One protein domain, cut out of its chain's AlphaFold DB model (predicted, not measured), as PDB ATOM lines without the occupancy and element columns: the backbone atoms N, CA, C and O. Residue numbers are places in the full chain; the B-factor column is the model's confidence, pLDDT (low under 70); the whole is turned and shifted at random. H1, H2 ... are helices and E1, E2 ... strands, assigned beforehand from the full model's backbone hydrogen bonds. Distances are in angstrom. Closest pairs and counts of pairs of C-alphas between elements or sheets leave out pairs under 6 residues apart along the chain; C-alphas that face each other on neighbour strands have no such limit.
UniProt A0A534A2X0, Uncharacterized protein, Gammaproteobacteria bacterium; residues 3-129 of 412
ATOM      1  N   LYS A   3     -25.873  -0.881  30.672       92.31
ATOM      2  CA  LYS A   3     -24.817  -1.924  30.686       92.31
ATOM      3  C   LYS A   3     -24.683  -2.663  32.024       92.31
ATOM      4  O   LYS A   3     -24.199  -3.784  32.070       92.31
ATOM      5  N   ASN A   4     -25.078  -2.006  33.112       91.75
ATOM      6  CA  ASN A   4     -24.956  -2.481  34.489       91.75
ATOM      7  C   ASN A   4     -26.284  -3.038  35.042       91.75
ATOM      8  O   ASN A   4     -26.372  -3.286  36.250       91.75
ATOM      9  N   ILE A   5     -27.298  -3.175  34.180       91.00
ATOM     10  CA  ILE A   5     -28.583  -3.824  34.450       91.00
ATOM     11  C   ILE A   5     -28.549  -5.164  33.724       91.00
ATOM     12  O   ILE A   5     -28.576  -5.206  32.491       91.00
ATOM     13  N   LEU A   6     -28.441  -6.246  34.488       91.06
ATOM     14  CA  LEU A   6     -28.355  -7.598  33.952       91.06
ATOM     15  C   LEU A   6     -29.744  -8.230  33.864       91.06
ATOM     16  O   LEU A   6     -30.599  -7.979  34.717       91.06
ATOM     17  N   LEU A   7     -29.950  -9.060  32.844       87.69
ATOM     18  CA  LEU A   7     -31.199  -9.799  32.615       87.69
ATOM     19  C   LEU A   7     -31.146 -11.240  33.143       87.69
ATOM     20  O   LEU A   7     -32.169 -11.915  33.224       87.69
ATOM     21  N   SER A   8     -29.957 -11.698  33.530       86.38
ATOM     22  CA  SER A   8     -29.701 -13.003  34.132       86.38
ATOM     23  C   SER A   8     -29.034 -12.845  35.496       86.38
ATOM     24  O   SER A   8     -28.292 -11.885  35.714       86.38
ATOM     25  N   ASP A   9     -29.247 -13.820  36.379       84.69
ATOM     26  CA  ASP A   9     -28.675 -13.834  37.727       84.69
ATOM     27  C   ASP A   9     -27.133 -13.856  37.691       84.69
ATOM     28  O   ASP A   9     -26.547 -14.793  37.131       84.69
ATOM     29  N   PRO A  10     -26.445 -12.836  38.236       83.75
ATOM     30  CA  PRO A  10     -24.997 -12.833  38.308       83.75
ATOM     31  C   PRO A  10     -24.519 -13.781  39.410       83.75
ATOM     32  O   PRO A  10     -24.967 -13.738  40.553       83.75
ATOM     33  N   ARG A  11     -23.545 -14.629  39.069       79.38
ATOM     34  CA  ARG A  11     -23.013 -15.677  39.961       79.38
ATOM     35  C   ARG A  11     -22.265 -15.142  41.188       79.38
ATOM     36  O   ARG A  11     -21.976 -15.916  42.093       79.38
ATOM     37  N   ASP A  12     -21.918 -13.859  41.205       76.81
ATOM     38  CA  ASP A  12     -21.106 -13.223  42.249       76.81
ATOM     39  C   ASP A  12     -21.913 -12.758  43.475       76.81
ATOM     40  O   ASP A  12     -21.323 -12.347  44.472       76.81
ATOM     41  N   GLY A  13     -23.252 -12.798  43.411       72.69
ATOM     42  CA  GLY A  13     -24.141 -12.351  44.491       72.69
ATOM     43  C   GLY A  13     -24.071 -10.850  44.808       72.69
ATOM     44  O   GLY A  13     -24.757 -10.384  45.715       72.69
ATOM     45  N   ALA A  14     -23.285 -10.063  44.066       79.31
ATOM     46  CA  ALA A  14     -23.010  -8.654  44.361       79.31
ATOM     47  C   ALA A  14     -24.071  -7.689  43.792       79.31
ATOM     48  O   ALA A  14     -23.944  -6.464  43.897       79.31
ATOM     49  N   SER A  15     -25.119  -8.225  43.165       85.12
ATOM     50  CA  SER A  15     -26.167  -7.452  42.499       85.12
ATOM     51  C   SER A  15     -27.504  -7.572  43.213       85.12
ATOM     52  O   SER A  15     -27.876  -8.630  43.712       85.12
ATOM     53  N   ALA A  16     -28.272  -6.486  43.215       86.75
ATOM     54  CA  ALA A  16     -29.606  -6.499  43.790       86.75
ATOM     55  C   ALA A  16     -30.637  -6.923  42.750       86.75
ATOM     56  O   ALA A  16     -30.812  -6.252  41.730       86.75
ATOM     57  N   LYS A  17     -31.337  -8.017  43.044       88.50
ATOM     58  CA  LYS A  17     -32.478  -8.480  42.261       88.50
ATOM     59  C   LYS A  17     -33.650  -7.515  42.433       88.50
ATOM     60  O   LYS A  17     -34.091  -7.254  43.549       88.50
ATOM     61  N   ILE A  18     -34.170  -7.013  41.322       87.81
ATOM     62  CA  ILE A  18     -35.332  -6.130  41.253       87.81
ATOM     63  C   ILE A  18     -36.366  -6.834  40.376       87.81
ATOM     64  O   ILE A  18     -36.096  -7.153  39.222       87.81
ATOM     65  N   SER A  19     -37.541  -7.114  40.936       84.88
ATOM     66  CA  SER A  19     -38.678  -7.691  40.207       84.88
ATOM     67  C   SER A  19     -39.792  -6.655  40.140       84.88
ATOM     68  O   SER A  19     -40.080  -6.010  41.148       84.88
ATOM     69  N   PHE A  20     -40.373  -6.451  38.963       85.12
ATOM     70  CA  PHE A  20     -41.389  -5.425  38.734       85.12
ATOM     71  C   PHE A  20     -42.261  -5.781  37.525       85.12
ATOM     72  O   PHE A  20     -41.891  -6.624  36.708       85.12
ATOM     73  N   PHE A  21     -43.414  -5.128  37.416       79.81
ATOM     74  CA  PHE A  21     -44.250  -5.177  36.220       79.81
ATOM     75  C   PHE A  21     -43.805  -4.068  35.271       79.81
ATOM     76  O   PHE A  21     -43.699  -2.912  35.676       79.81
ATOM     77  N   ALA A  22     -43.461  -4.453  34.049       77.31
ATOM     78  CA  ALA A  22     -42.992  -3.545  33.016       77.31
ATOM     79  C   ALA A  22     -44.151  -2.788  32.345       77.31
ATOM     80  O   ALA A  22     -45.273  -3.277  32.360       77.31
ATOM     81  N   GLY A  23     -43.881  -1.646  31.704       70.44
ATOM     82  CA  GLY A  23     -44.887  -0.879  30.950       70.44
ATOM     83  C   GLY A  23     -45.640   0.186  31.759       70.44
ATOM     84  O   GLY A  23     -45.569   0.236  32.985       70.44
ATOM     85  N   GLU A  24     -46.368   1.059  31.058       66.38
ATOM     86  CA  GLU A  24     -47.231   2.072  31.680       66.38
ATOM     87  C   GLU A  24     -48.540   1.432  32.158       66.38
ATOM     88  O   GLU A  24     -49.304   0.906  31.351       66.38
ATOM     89  N   LEU A  25     -48.825   1.507  33.464       57.91
ATOM     90  CA  LEU A  25     -49.983   0.873  34.123       57.91
ATOM     91  C   LEU A  25     -51.339   1.147  33.441       57.91
ATOM     92  O   LEU A  25     -52.256   0.341  33.553       57.91
ATOM     93  N   HIS A  26     -51.478   2.274  32.743       54.34
ATOM     94  CA  HIS A  26     -52.737   2.740  32.149       54.34
ATOM     95  C   HIS A  26     -53.016   2.107  30.777       54.34
ATOM     96  O   HIS A  26     -54.137   2.174  30.284       54.34
ATOM     97  N   GLN A  27     -52.001   1.503  30.154       52.06
ATOM     98  CA  GLN A  27     -52.096   0.908  28.818       52.06
ATOM     99  C   GLN A  27     -52.460  -0.586  28.855       52.06
ATOM    100  O   GLN A  27     -52.510  -1.243  27.816       52.06
ATOM    101  N   TRP A  28     -52.712  -1.143  30.043       50.22
ATOM    102  CA  TRP A  28     -52.943  -2.572  30.221       50.22
ATOM    103  C   TRP A  28     -54.441  -2.871  30.319       50.22
ATOM    104  O   TRP A  28     -55.108  -2.348  31.214       50.22
ATOM    105  N   PRO A  29     -55.000  -3.748  29.465       49.09
ATOM    106  CA  PRO A  29     -56.337  -4.268  29.702       49.09
ATOM    107  C   PRO A  29     -56.340  -5.073  31.011       49.09
ATOM    108  O   PRO A  29     -55.460  -5.905  31.242       49.09
ATOM    109  N   ILE A  30     -57.361  -4.851  31.846       52.12
ATOM    110  CA  ILE A  30     -57.541  -5.402  33.211       52.12
ATOM    111  C   ILE A  30     -57.391  -6.944  33.271       52.12
ATOM    112  O   ILE A  30     -57.084  -7.502  34.322       52.12
ATOM    113  N   ASN A  31     -57.504  -7.638  32.133       45.91
ATOM    114  CA  ASN A  31     -57.412  -9.096  32.026       45.91
ATOM    115  C   ASN A  31     -56.028  -9.643  31.600       45.91
ATOM    116  O   ASN A  31     -55.844 -10.855  31.613       45.91
ATOM    117  N   ALA A  32     -55.040  -8.800  31.264       48.00
ATOM    118  CA  ALA A  32     -53.674  -9.224  30.889       48.00
ATOM    119  C   ALA A  32     -52.672  -9.231  32.071       48.00
ATOM    120  O   ALA A  32     -51.478  -9.471  31.900       48.00
ATOM    121  N   VAL A  33     -53.159  -8.966  33.288       44.19
ATOM    122  CA  VAL A  33     -52.400  -8.541  34.484       44.19
ATOM    123  C   VAL A  33     -51.445  -9.598  35.081       44.19
ATOM    124  O   VAL A  33     -50.821  -9.348  36.106       44.19
ATOM    125  N   ARG A  34     -51.253 -10.780  34.484       41.03
ATOM    126  CA  ARG A  34     -50.519 -11.864  35.169       41.03
ATOM    127  C   ARG A  34     -49.131 -12.236  34.647       41.03
ATOM    128  O   ARG A  34     -48.434 -12.924  35.387       41.03
ATOM    129  N   GLU A  35     -48.672 -11.790  33.473       45.91
ATOM    130  CA  GLU A  35     -47.602 -12.567  32.800       45.91
ATOM    131  C   GLU A  35     -46.299 -11.858  32.398       45.91
ATOM    132  O   GLU A  35     -45.358 -12.540  32.005       45.91
ATOM    133  N   LEU A  36     -46.136 -10.543  32.574       64.81
ATOM    134  CA  LEU A  36     -44.885  -9.852  32.193       64.81
ATOM    135  C   LEU A  36     -44.167  -9.231  33.398       64.81
ATOM    136  O   LEU A  36     -43.782  -8.060  33.420       64.81
ATOM    137  N   ALA A  37     -43.980 -10.053  34.432       74.50
ATOM    138  CA  ALA A  37     -43.056  -9.748  35.514       74.50
ATOM    139  C   ALA A  37     -41.616  -9.816  34.982       74.50
ATOM    140  O   ALA A  37     -41.094 -10.895  34.693       74.50
ATOM    141  N   VAL A  38     -40.961  -8.662  34.872       81.81
ATOM    142  CA  VAL A  38     -39.562  -8.564  34.457       81.81
ATOM    143  C   VAL A  38     -38.670  -8.639  35.692       81.81
ATOM    144  O   VAL A  38     -38.994  -8.132  36.772       81.81
ATOM    145  N   ARG A  39     -37.527  -9.309  35.542       86.25
ATOM    146  CA  ARG A  39     -36.498  -9.404  36.577       86.25
ATOM    147  C   ARG A  39     -35.209  -8.810  36.053       86.25
ATOM    148  O   ARG A  39     -34.725  -9.215  35.002       86.25
ATOM    149  N   TRP A  40     -34.655  -7.893  36.826       90.12
ATOM    150  CA  TRP A  40     -33.349  -7.304  36.589       90.12
ATOM    151  C   TRP A  40     -32.439  -7.523  37.779       90.12
ATOM    152  O   TRP A  40     -32.891  -7.630  38.919       90.12
ATOM    153  N   TRP A  41     -31.142  -7.497  37.517       90.88
ATOM    154  CA  TRP A  41     -30.120  -7.434  38.546       90.88
ATOM    155  C   TRP A  41     -29.327  -6.148  38.366       90.88
ATOM    156  O   TRP A  41     -28.617  -5.957  37.378       90.88
ATOM    157  N   LEU A  42     -29.487  -5.235  39.324       91.75
ATOM    158  CA  LEU A  42     -28.771  -3.968  39.346       91.75
ATOM    159  C   LEU A  42     -27.460  -4.147  40.113       91.75
ATOM    160  O   LEU A  42     -27.459  -4.351  41.330       91.75
ATOM    161  N   THR A  43     -26.344  -4.043  39.396       91.50
ATOM    162  CA  THR A  43     -24.996  -4.130  39.981       91.50
ATOM    163  C   THR A  43     -24.669  -2.895  40.839       91.50
ATOM    164  O   THR A  43     -25.285  -1.829  40.699       91.50
ATOM    165  N   ALA A  44     -23.633  -2.978  41.681       90.31
ATOM    166  CA  ALA A  44     -23.110  -1.825  42.430       90.31
ATOM    167  C   ALA A  44     -22.673  -0.660  41.512       90.31
ATOM    168  O   ALA A  44     -22.933   0.516  41.796       90.31
ATOM    169  N   ASN A  45     -22.086  -0.982  40.353       91.44
ATOM    170  CA  ASN A  45     -21.744  -0.006  39.314       91.44
ATOM    171  C   ASN A  45     -22.988   0.619  38.671       91.44
ATOM    172  O   ASN A  45     -22.951   1.778  38.252       91.44
ATOM    173  N   GLY A  46     -24.093  -0.127  38.600       91.50
ATOM    174  CA  GLY A  46     -25.403   0.360  38.177       91.50
ATOM    175  C   GLY A  46     -25.935   1.433  39.118       91.50
ATOM    176  O   GLY A  46     -26.179   2.550  38.670       91.50
ATOM    177  N   ARG A  47     -25.984   1.148  40.425       90.31
ATOM    178  CA  ARG A  47     -26.381   2.128  41.456       90.31
ATOM    179  C   ARG A  47     -25.513   3.388  41.424       90.31
ATOM    180  O   ARG A  47     -26.012   4.508  41.468       90.31
ATOM    181  N   SER A  48     -24.201   3.215  41.276       92.31
ATOM    182  CA  SER A  48     -23.262   4.337  41.154       92.31
ATOM    183  C   SER A  48     -23.457   5.136  39.859       92.31
ATOM    184  O   SER A  48     -23.132   6.320  39.805       92.31
ATOM    185  N   ALA A  49     -23.944   4.506  38.787       92.31
ATOM    186  CA  ALA A  49     -24.288   5.192  37.546       92.31
ATOM    187  C   ALA A  49     -25.613   5.962  37.666       92.31
ATOM    188  O   ALA A  49     -25.672   7.082  37.174       92.31
ATOM    189  N   GLU A  50     -26.626   5.416  38.352       92.62
ATOM    190  CA  GLU A  50     -27.882   6.124  38.661       92.62
ATOM    191  C   GLU A  50     -27.605   7.407  39.454       92.62
ATOM    192  O   GLU A  50     -28.056   8.481  39.073       92.62
ATOM    193  N   LEU A  51     -26.791   7.319  40.513       93.19
ATOM    194  CA  LEU A  51     -26.434   8.478  41.339       93.19
ATOM    195  C   LEU A  51     -25.660   9.547  40.558       93.19
ATOM    196  O   LEU A  51     -25.854  10.740  40.787       93.19
ATOM    197  N   ARG A  52     -24.777   9.130  39.641       92.75
ATOM    198  CA  ARG A  52     -24.047  10.054  38.764       92.75
ATOM    199  C   ARG A  52     -24.973  10.725  37.759       92.75
ATOM    200  O   ARG A  52     -24.854  11.929  37.575       92.75
ATOM    201  N   LEU A  53     -25.891   9.970  37.156       91.69
ATOM    202  CA  LEU A  53     -26.889  10.517  36.242       91.69
ATOM    203  C   LEU A  53     -27.777  11.535  36.962       91.69
ATOM    204  O   LEU A  53     -27.870  12.663  36.503       91.69
ATOM    205  N   ALA A  54     -28.319  11.184  38.130       94.00
ATOM    206  CA  ALA A  54     -29.122  12.101  38.933       94.00
ATOM    207  C   ALA A  54     -28.356  13.385  39.287       94.00
ATOM    208  O   ALA A  54     -28.897  14.476  39.162       94.00
ATOM    209  N   ARG A  55     -27.073  13.283  39.665       93.38
ATOM    210  CA  ARG A  55     -26.230  14.463  39.919       93.38
ATOM    211  C   ARG A  55     -26.064  15.344  38.676       93.38
ATOM    212  O   ARG A  55     -26.085  16.557  38.819       93.38
ATOM    213  N   LEU A  56     -25.851  14.751  37.500       91.69
ATOM    214  CA  LEU A  56     -25.721  15.507  36.249       91.69
ATOM    215  C   LEU A  56     -27.036  16.190  35.871       91.69
ATOM    216  O   LEU A  56     -27.009  17.341  35.463       91.69
ATOM    217  N   MET A  57     -28.167  15.505  36.056       91.06
ATOM    218  CA  MET A  57     -29.487  16.072  35.787       91.06
ATOM    219  C   MET A  57     -29.811  17.232  36.730       91.06
ATOM    220  O   MET A  57     -30.229  18.275  36.269       91.06
ATOM    221  N   ILE A  58     -29.549  17.099  38.031       90.81
ATOM    222  CA  ILE A  58     -29.809  18.166  39.022       90.81
ATOM    223  C   ILE A  58     -28.871  19.372  38.841       90.81
ATOM    224  O   ILE A  58     -29.160  20.462  39.326       90.81
ATOM    225  N   ALA A  59     -27.737  19.198  38.153       90.06
ATOM    226  CA  ALA A  59     -26.877  20.317  37.777       90.06
ATOM    227  C   ALA A  59     -27.484  21.180  36.653       90.06
ATOM    228  O   ALA A  59     -27.018  22.301  36.449       90.06
ATOM    229  N   ASP A  60     -28.500  20.678  35.941       87.94
ATOM    230  CA  ASP A  60     -29.342  21.486  35.064       87.94
ATOM    231  C   ASP A  60     -30.212  22.422  35.917       87.94
ATOM    232  O   ASP A  60     -30.860  21.994  36.877       87.94
ATOM    233  N   VAL A  61     -30.222  23.711  35.573       80.44
ATOM    234  CA  VAL A  61     -30.910  24.763  36.336       80.44
ATOM    235  C   VAL A  61     -32.407  24.475  36.447       80.44
ATOM    236  O   VAL A  61     -33.005  24.762  37.484       80.44
ATOM    237  N   GLU A  62     -33.007  23.863  35.424       86.06
ATOM    238  CA  GLU A  62     -34.436  23.528  35.426       86.06
ATOM    239  C   GLU A  62     -34.789  22.436  36.450       86.06
ATOM    240  O   GLU A  62     -35.900  22.419  36.979       86.06
ATOM    241  N   LEU A  63     -33.835  21.563  36.790       88.00
ATOM    242  CA  LEU A  63     -34.025  20.417  37.684       88.00
ATOM    243  C   LEU A  63     -33.379  20.611  39.064       88.00
ATOM    244  O   LEU A  63     -33.396  19.695  39.890       88.00
ATOM    245  N   ALA A  64     -32.837  21.798  39.348       89.00
ATOM    246  CA  ALA A  64     -32.170  22.109  40.614       89.00
ATOM    247  C   ALA A  64     -33.103  21.999  41.840       89.00
ATOM    248  O   ALA A  64     -32.640  21.781  42.961       89.00
ATOM    249  N   SER A  65     -34.419  22.112  41.631       92.44
ATOM    250  CA  SER A  65     -35.460  21.984  42.661       92.44
ATOM    251  C   SER A  65     -35.927  20.541  42.898       92.44
ATOM    252  O   SER A  65     -37.039  20.309  43.380       92.44
ATOM    253  N   ILE A  66     -35.116  19.557  42.508       92.81
ATOM    254  CA  ILE A  66     -35.391  18.131  42.683       92.81
ATOM    255  C   ILE A  66     -34.250  17.524  43.478       92.81
ATOM    256  O   ILE A  66     -33.074  17.681  43.148       92.81
ATOM    257  N   ASP A  67     -34.583  16.800  44.541       91.56
ATOM    258  CA  ASP A  67     -33.565  16.101  45.303       91.56
ATOM    259  C   ASP A  67     -33.089  14.836  44.570       91.56
ATOM    260  O   ASP A  67     -33.774  14.208  43.754       91.56
ATOM    261  N   ARG A  68     -31.873  14.417  44.914       92.62
ATOM    262  CA  ARG A  68     -31.221  13.254  44.309       92.62
ATOM    263  C   ARG A  68     -32.040  11.972  44.439       92.62
ATOM    264  O   ARG A  68     -31.983  11.140  43.537       92.62
ATOM    265  N   THR A  69     -32.745  11.778  45.547       91.88
ATOM    266  CA  THR A  69     -33.512  10.552  45.799       91.88
ATOM    267  C   THR A  69     -34.723  10.493  44.878       91.88
ATOM    268  O   THR A  69     -34.939   9.461  44.239       91.88
ATOM    269  N   THR A  70     -35.442  11.605  44.731       92.19
ATOM    270  CA  THR A  70     -36.576  11.726  43.804       92.19
ATOM    271  C   THR A  70     -36.139  11.541  42.355       92.19
ATOM    272  O   THR A  70     -36.708  10.712  41.646       92.19
ATOM    273  N   CYS A  71     -35.047  12.184  41.926       94.31
ATOM    274  CA  CYS A  71     -34.512  11.995  40.574       94.31
ATOM    275  C   CYS A  71     -34.122  10.524  40.301       94.31
ATOM    276  O   CYS A  71     -34.490   9.959  39.271       94.31
ATOM    277  N   VAL A  72     -33.454   9.849  41.248       94.38
ATOM    278  CA  VAL A  72     -33.154   8.404  41.136       94.38
ATOM    279  C   VAL A  72     -34.430   7.563  41.064       94.38
ATOM    280  O   VAL A  72     -34.466   6.580  40.318       94.38
ATOM    281  N   SER A  73     -35.474   7.932  41.810       93.56
ATOM    282  CA  SER A  73     -36.779   7.272  41.743       93.56
ATOM    283  C   SER A  73     -37.382   7.379  40.340       93.56
ATOM    284  O   SER A  73     -37.727   6.348  39.760       93.56
ATOM    285  N   HIS A  74     -37.398   8.577  39.741       94.19
ATOM    286  CA  HIS A  74     -37.867   8.784  38.365       94.19
ATOM    287  C   HIS A  74     -37.034   8.014  37.340       94.19
ATOM    288  O   HIS A  74     -37.606   7.331  36.494       94.19
ATOM    289  N   ILE A  75     -35.697   8.041  37.442       94.50
ATOM    290  CA  ILE A  75     -34.808   7.256  36.570       94.50
ATOM    291  C   ILE A  75     -35.214   5.778  36.603       94.50
ATOM    292  O   ILE A  75     -35.405   5.155  35.559       94.50
ATOM    293  N   ARG A  76     -35.371   5.207  37.802       93.00
ATOM    294  CA  ARG A  76     -35.747   3.797  37.963       93.00
ATOM    295  C   ARG A  76     -37.137   3.508  37.435       93.00
ATOM    296  O   ARG A  76     -37.317   2.500  36.759       93.00
ATOM    297  N   GLN A  77     -38.104   4.353  37.769       92.44
ATOM    298  CA  GLN A  77     -39.488   4.183  37.356       92.44
ATOM    299  C   GLN A  77     -39.604   4.213  35.831       92.44
ATOM    300  O   GLN A  77     -40.161   3.295  35.240       92.44
ATOM    301  N   ILE A  78     -38.956   5.177  35.182       93.88
ATOM    302  CA  ILE A  78     -38.974   5.301  33.727       93.88
ATOM    303  C   ILE A  78     -38.296   4.124  33.058       93.88
ATOM    304  O   ILE A  78     -38.853   3.592  32.106       93.88
ATOM    305  N   LEU A  79     -37.135   3.677  33.549       92.25
ATOM    306  CA  LEU A  79     -36.495   2.479  33.004       92.25
ATOM    307  C   LEU A  79     -37.434   1.273  33.062       92.25
ATOM    308  O   LEU A  79     -37.526   0.537  32.083       92.25
ATOM    309  N   LYS A  80     -38.135   1.076  34.184       90.44
ATOM    310  CA  LYS A  80     -39.110  -0.012  34.339       90.44
ATOM    311  C   LYS A  80     -40.280   0.123  33.364       90.44
ATOM    312  O   LYS A  80     -40.698  -0.873  32.786       90.44
ATOM    313  N   GLU A  81     -40.785   1.334  33.156       89.31
ATOM    314  CA  GLU A  81     -41.866   1.595  32.201       89.31
ATOM    315  C   GLU A  81     -41.439   1.277  30.767       89.31
ATOM    316  O   GLU A  81     -42.126   0.538  30.069       89.31
ATOM    317  N   ILE A  82     -40.275   1.770  30.335       90.69
ATOM    318  CA  ILE A  82     -39.832   1.643  28.938       90.69
ATOM    319  C   ILE A  82     -39.162   0.302  28.623       90.69
ATOM    320  O   ILE A  82     -38.793   0.066  27.478       90.69
ATOM    321  N   CYS A  83     -38.938  -0.577  29.603       87.69
ATOM    322  CA  CYS A  83     -38.126  -1.776  29.376       87.69
ATOM    323  C   CYS A  83     -38.701  -2.767  28.359       87.69
ATOM    324  O   CYS A  83     -37.950  -3.560  27.798       87.69
ATOM    325  N   ILE A  84     -40.010  -2.716  28.125       86.25
ATOM    326  CA  ILE A  84     -40.711  -3.498  27.101       86.25
ATOM    327  C   ILE A  84     -41.215  -2.613  25.951       86.25
ATOM    328  O   ILE A  84     -42.027  -3.057  25.143       86.25
ATOM    329  N   ASP A  85     -40.767  -1.359  25.879       88.31
ATOM    330  CA  ASP A  85     -41.107  -0.458  24.784       88.31
ATOM    331  C   ASP A  85     -40.169  -0.718  23.598       88.31
ATOM    332  O   ASP A  85     -38.957  -0.490  23.670       88.31
ATOM    333  N   GLN A  86     -40.745  -1.164  22.479       89.31
ATOM    334  CA  GLN A  86     -40.016  -1.447  21.239       89.31
ATOM    335  C   GLN A  86     -39.315  -0.210  20.651       89.31
ATOM    336  O   GLN A  86     -38.351  -0.334  19.892       89.31
ATOM    337  N   LYS A  87     -39.751   1.000  21.029       90.62
ATOM    338  CA  LYS A  87     -39.091   2.259  20.649       90.62
ATOM    339  C   LYS A  87     -37.744   2.466  21.342       90.62
ATOM    340  O   LYS A  87     -36.970   3.304  20.880       90.62
ATOM    341  N   PHE A  88     -37.497   1.756  22.444       91.69
ATOM    342  CA  PHE A  88     -36.269   1.839  23.234       91.69
ATOM    343  C   PHE A  88     -35.436   0.557  23.166       91.69
ATOM    344  O   PHE A  88     -34.206   0.648  23.159       91.69
ATOM    345  N   PHE A  89     -36.081  -0.616  23.117       91.81
ATOM    346  CA  PHE A  89     -35.397  -1.907  23.155       91.81
ATOM    347  C   PHE A  89     -35.934  -2.924  22.137       91.81
ATOM    348  O   PHE A  89     -37.121  -2.951  21.833       91.81
ATOM    349  N   ASP A  90     -35.076  -3.821  21.649       91.31
ATOM    350  CA  ASP A  90     -35.459  -5.001  20.873       91.31
ATOM    351  C   ASP A  90     -35.996  -6.059  21.839       91.31
ATOM    352  O   ASP A  90     -35.294  -6.954  22.320       91.31
ATOM    353  N   VAL A  91     -37.276  -5.900  22.162       86.62
ATOM    354  CA  VAL A  91     -38.000  -6.732  23.122       86.62
ATOM    355  C   VAL A  91     -38.020  -8.200  22.687       86.62
ATOM    356  O   VAL A  91     -37.903  -9.093  23.527       86.62
ATOM    357  N   ALA A  92     -38.116  -8.469  21.382       86.06
ATOM    358  CA  ALA A  92     -38.125  -9.831  20.855       86.06
ATOM    359  C   ALA A  92     -36.774 -10.526  21.092       86.06
ATOM    360  O   ALA A  92     -36.735 -11.656  21.588       86.06
ATOM    361  N   ALA A  93     -35.660  -9.841  20.811       85.88
ATOM    362  CA  ALA A  93     -34.329 -10.355  21.120       85.88
ATOM    363  C   ALA A  93     -34.095 -10.497  22.634       85.88
ATOM    364  O   ALA A  93     -33.439 -11.451  23.060       85.88
ATOM    365  N   MET A  94     -34.654  -9.584  23.435       84.31
ATOM    366  CA  MET A  94     -34.561  -9.610  24.893       84.31
ATOM    367  C   MET A  94     -35.212 -10.865  25.490       84.31
ATOM    368  O   MET A  94     -34.593 -11.536  26.312       84.31
ATOM    369  N   PHE A  95     -36.412 -11.245  25.032       80.94
ATOM    370  CA  PHE A  95     -37.074 -12.487  25.465       80.94
ATOM    371  C   PHE A  95     -36.409 -13.755  24.930       80.94
ATOM    372  O   PHE A  95     -36.444 -14.790  25.592       80.94
ATOM    373  N   ALA A  96     -35.740 -13.675  23.776       82.56
ATOM    374  CA  ALA A  96     -34.884 -14.753  23.284       82.56
ATOM    375  C   ALA A  96     -33.576 -14.908  24.093       82.56
ATOM    376  O   ALA A  96     -32.821 -15.847  23.846       82.56
ATOM    377  N   ASN A  97     -33.315 -14.003  25.049       73.62
ATOM    378  CA  ASN A  97     -32.237 -14.041  26.039       73.62
ATOM    379  C   ASN A  97     -30.830 -14.232  25.440       73.62
ATOM    380  O   ASN A  97     -30.020 -15.015  25.935       73.62
ATOM    381  N   LYS A  98     -30.543 -13.529  24.337       72.94
ATOM    382  CA  LYS A  98     -29.277 -13.673  23.591       72.94
ATOM    383  C   LYS A  98     -28.077 -13.000  24.269       72.94
ATOM    384  O   LYS A  98     -26.944 -13.397  24.033       72.94
ATOM    385  N   ASN A  99     -28.330 -11.989  25.097       85.00
ATOM    386  CA  ASN A  99     -27.342 -11.139  25.759       85.00
ATOM    387  C   ASN A  99     -27.659 -10.945  27.248       85.00
ATOM    388  O   ASN A  99     -28.819 -10.942  27.663       85.00
ATOM    389  N   ASN A 100     -26.618 -10.671  28.039       86.88
ATOM    390  CA  ASN A 100     -26.706 -10.628  29.502       86.88
ATOM    391  C   ASN A 100     -27.161  -9.281  30.088       86.88
ATOM    392  O   ASN A 100     -27.479  -9.222  31.276       86.88
ATOM    393  N   ASN A 101     -27.153  -8.189  29.316       90.94
ATOM    394  CA  ASN A 101     -27.418  -6.843  29.834       90.94
ATOM    395  C   ASN A 101     -28.370  -6.039  28.936       90.94
ATOM    396  O   ASN A 101     -28.455  -6.282  27.734       90.94
ATOM    397  N   LEU A 102     -29.058  -5.059  29.529       90.50
ATOM    398  CA  LEU A 102     -30.097  -4.269  28.861       90.50
ATOM    399  C   LEU A 102     -29.559  -3.374  27.723       90.50
ATOM    400  O   LEU A 102     -30.299  -3.020  26.812       90.50
ATOM    401  N   PHE A 103     -28.278  -2.996  27.754       93.06
ATOM    402  CA  PHE A 103     -27.684  -2.111  26.744       93.06
ATOM    403  C   PHE A 103     -27.558  -2.769  25.367       93.06
ATOM    404  O   PHE A 103     -27.700  -2.075  24.364       93.06
ATOM    405  N   GLU A 104     -27.333  -4.084  25.307       93.06
ATOM    406  CA  GLU A 104     -27.208  -4.808  24.031       93.06
ATOM    407  C   GLU A 104     -28.523  -4.883  23.244       93.06
ATOM    408  O   GLU A 104     -28.520  -5.271  22.080       93.06
ATOM    409  N   TYR A 105     -29.641  -4.515  23.869       91.94
ATOM    410  CA  TYR A 105     -30.958  -4.522  23.243       91.94
ATOM    411  C   TYR A 105     -31.433  -3.130  22.834       91.94
ATOM    412  O   TYR A 105     -32.568  -3.012  22.404       91.94
ATOM    413  N   ILE A 106     -30.630  -2.069  22.972       93.31
ATOM    414  CA  ILE A 106     -31.047  -0.716  22.563       93.31
ATOM    415  C   ILE A 106     -31.383  -0.692  21.066       93.31
ATOM    416  O   ILE A 106     -30.579  -1.132  20.243       93.31
ATOM    417  N   THR A 107     -32.542  -0.135  20.709       90.31
ATOM    418  CA  THR A 107     -32.912   0.114  19.310       90.31
ATOM    419  C   THR A 107     -32.388   1.472  18.837       90.31
ATOM    420  O   THR A 107     -32.436   2.467  19.558       90.31
ATOM    421  N   GLY A 108     -31.880   1.526  17.602       91.00
ATOM    422  CA  GLY A 108     -31.390   2.762  16.980       91.00
ATOM    423  C   GLY A 108     -29.991   3.209  17.429       91.00
ATOM    424  O   GLY A 108     -29.199   2.437  17.977       91.00
ATOM    425  N   ALA A 109     -29.655   4.469  17.138       93.31
ATOM    426  CA  ALA A 109     -28.367   5.049  17.509       93.31
ATOM    427  C   ALA A 109     -28.305   5.343  19.018       93.31
ATOM    428  O   ALA A 109     -29.267   5.817  19.621       93.31
ATOM    429  N   LYS A 110     -27.139   5.111  19.635       91.88
ATOM    430  CA  LYS A 110     -26.950   5.274  21.091       91.88
ATOM    431  C   LYS A 110     -27.246   6.696  21.570       91.88
ATOM    432  O   LYS A 110     -27.868   6.853  22.617       91.88
ATOM    433  N   ASP A 111     -26.855   7.704  20.797       92.69
ATOM    434  CA  ASP A 111     -27.095   9.109  21.141       92.69
ATOM    435  C   ASP A 111     -28.589   9.453  21.087       92.69
ATOM    436  O   ASP A 111     -29.106  10.148  21.960       92.69
ATOM    437  N   GLU A 112     -29.317   8.890  20.119       93.25
ATOM    438  CA  GLU A 112     -30.768   9.051  20.008       93.25
ATOM    439  C   GLU A 112     -31.492   8.405  21.196       93.25
ATOM    440  O   GLU A 112     -32.369   9.025  21.800       93.25
ATOM    441  N   PHE A 113     -31.088   7.190  21.583       93.19
ATOM    442  CA  PHE A 113     -31.589   6.526  22.787       93.19
ATOM    443  C   PHE A 113     -31.327   7.368  24.042       93.19
ATOM    444  O   PHE A 113     -32.231   7.568  24.854       93.19
ATOM    445  N   CYS A 114     -30.102   7.880  24.200       91.69
ATOM    446  CA  CYS A 114     -29.730   8.721  25.333       91.69
ATOM    447  C   CYS A 114     -30.592   9.985  25.411       91.69
ATOM    448  O   CYS A 114     -31.103  10.283  26.487       91.69
ATOM    449  N   ASN A 115     -30.816  10.669  24.286       92.12
ATOM    450  CA  ASN A 115     -31.662  11.862  24.228       92.12
ATOM    451  C   ASN A 115     -33.130  11.546  24.547       92.12
ATOM    452  O   ASN A 115     -33.749  12.243  25.348       92.12
ATOM    453  N   LYS A 116     -33.685  10.464  23.986       93.81
ATOM    454  CA  LYS A 116     -35.059  10.019  24.285       93.81
ATOM    455  C   LYS A 116     -35.241   9.693  25.767       93.81
ATOM    456  O   LYS A 116     -36.213  10.130  26.381       93.81
ATOM    457  N   LEU A 117     -34.299   8.941  26.341       92.44
ATOM    458  CA  LEU A 117     -34.325   8.574  27.754       92.44
ATOM    459  C   LEU A 117     -34.185   9.811  28.646       92.44
ATOM    460  O   LEU A 117     -34.966   9.967  29.583       92.44
ATOM    461  N   TYR A 118     -33.235  10.700  28.339       93.25
ATOM    462  CA  TYR A 118     -33.047  11.958  29.057       93.25
ATOM    463  C   TYR A 118     -34.322  12.796  29.054       93.25
ATOM    464  O   TYR A 118     -34.783  13.184  30.120       93.25
ATOM    465  N   ASN A 119     -34.940  13.000  27.888       94.00
ATOM    466  CA  ASN A 119     -36.158  13.798  27.765       94.00
ATOM    467  C   ASN A 119     -37.325  13.200  28.558       94.00
ATOM    468  O   ASN A 119     -38.046  13.944  29.216       94.00
ATOM    469  N   LYS A 120     -37.492  11.867  28.562       94.44
ATOM    470  CA  LYS A 120     -38.542  11.218  29.368       94.44
ATOM    471  C   LYS A 120     -38.289  11.408  30.868       94.44
ATOM    472  O   LYS A 120     -39.227  11.698  31.603       94.44
ATOM    473  N   ILE A 121     -37.032  11.287  31.319       94.12
ATOM    474  CA  ILE A 121     -36.663  11.513  32.728       94.12
ATOM    475  C   ILE A 121     -36.823  12.977  33.116       94.12
ATOM    476  O   ILE A 121     -37.423  13.250  34.151       94.12
ATOM    477  N   SER A 122     -36.341  13.898  32.285       94.12
ATOM    478  CA  SER A 122     -36.464  15.336  32.502       94.12
ATOM    479  C   SER A 122     -37.934  15.752  32.586       94.12
ATOM    480  O   SER A 122     -38.325  16.378  33.564       94.12
ATOM    481  N   SER A 123     -38.778  15.302  31.649       93.88
ATOM    482  CA  SER A 123     -40.220  15.583  31.670       93.88
ATOM    483  C   SER A 123     -40.876  15.097  32.960       93.88
ATOM    484  O   SER A 123     -41.530  15.881  33.632       93.88
ATOM    485  N   ALA A 124     -40.651  13.841  33.362       92.44
ATOM    486  CA  ALA A 124     -41.246  13.316  34.591       92.44
ATOM    487  C   ALA A 124     -40.749  14.040  35.853       92.44
ATOM    488  O   ALA A 124     -41.496  14.203  36.811       92.44
ATOM    489  N   CYS A 125     -39.487  14.471  35.847       92.56
ATOM    490  CA  CYS A 125     -38.909  15.282  36.909       92.56
ATOM    491  C   CYS A 125     -39.575  16.672  36.966       92.56
ATOM    492  O   CYS A 125     -40.011  17.101  38.031       92.56
ATOM    493  N   MET A 126     -39.726  17.349  35.824       91.56
ATOM    494  CA  MET A 126     -40.423  18.638  35.713       91.56
ATOM    495  C   MET A 126     -41.911  18.541  36.067       91.56
ATOM    496  O   MET A 126     -42.492  19.490  36.599       91.56
ATOM    497  N   ASP A 127     -42.529  17.389  35.825       90.31
ATOM    498  CA  ASP A 127     -43.908  17.122  36.217       90.31
ATOM    499  C   ASP A 127     -44.092  17.017  37.742       90.31
ATOM    500  O   ASP A 127     -45.187  17.292  38.231       90.31
ATOM    501  N   ASP A 128     -43.039  16.713  38.512       90.06
ATOM    502  CA  ASP A 128     -43.089  16.730  39.986       90.06
ATOM    503  C   ASP A 128     -42.781  18.115  40.589       90.06
ATOM    504  O   ASP A 128     -43.151  18.405  41.733       90.06
ATOM    505  N   VAL A 129     -42.147  19.009  39.816       92.38
ATOM    506  CA  VAL A 129     -41.824  20.378  40.244       92.38
ATOM    507  C   VAL A 129     -43.091  21.228  40.286       92.38
ATOM    508  O   VAL A 129     -43.628  21.645  39.257       92.38
TER     509      VAL A 129
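AT A GLANCE: This is residues 3 to 129 of the 412 residues of an uncharacterized protein of Gammaproteobacteria bacterium (UniProt A0A534A2X0). What is the overall picture? Three long helices, with H2 between H1 and H5, cross at steep tilts, while the antiparallel hairpin E1 E2 and the two short helices H3 and H4 lie toward the end of H2 at Ile 82. Residues 5 to 6 add a short antiparallel pairing to E2, and residues 26 to 32 stick out from the long link of the hairpin. How is it made up? The printed part has 127 residues, mostly helix by its named elements, with two strands and five helices in the order E1 E2 H1 H2 H3 H4 H5. It is compact, with a radius of gyration of the C-alphas of 15.0 A and spans of 42 by 38 by 27 A.

HOW THE PARTS SIT: What forms the sheet? E1, residues 16 to 21, and E2, residues 37 to 42, are antiparallel neighbours and a hairpin, with directions at 154 degrees. N 18 and O 40 are 2.8 A apart and N 40 and O 18 are 2.9 A apart, both within hydrogen-bond range. How do the long helices stand? H2, residues 68 to 82, has its Lys 80 C-alpha 7.3 A from that of Phe 20, the closest C-alphas of H2 and E1. H1, residues 44 to 58, touches H2, closest at the C-alphas of Ala 54 and Cys 71, 5.6 A, opposite ways at a steep tilt of 69.6 degrees, only just short of about perpendicular. H5, residues 110 to 128, touches H2 with residues 120 to 125 alone, closest at the C-alphas of Ile 75 and Ile 121, 6.0 A, opposite ways at a steep tilt of 58 degrees. And the short helices? H3, residues 91 to 95, and H4, residues 102 to 105, only just touch, with 3 pairs of C-alphas within 8 A, the closest being Met 94 and Tyr 105 at 6.4 A. H3 and H4 are both apart from E1 and E2. What of the helix backbones? In H1, H2, H3 and H5 every O i to N i+4 pair is within hydrogen-bond range; H4 is too short for one, and its one O i to N i+3 pair is within range.

IN THESE COORDINATES: Where do the strands run? E1 begins at C-alpha 16, (-29.606, -6.499, 43.790), and spans 16.5 A; E2 spans 15.9 A. How long are the helices? H5 spans 27.4 A and ends at C-alpha 128, (-43.089, 16.730, 39.986). H1 spans 21.4 A and H2 21.1 A.

THE WHOLE: How large is it? The two C-alphas farthest apart, Asn 31 and Val 61, are 43.2 A apart. Is anything cut, long or uncertain? The printed part has no cut, and the link from E1 to E2, 15 residues, is long. The mean pLDDT of the printed part is 85.3, with residues 24 to 36 under 70.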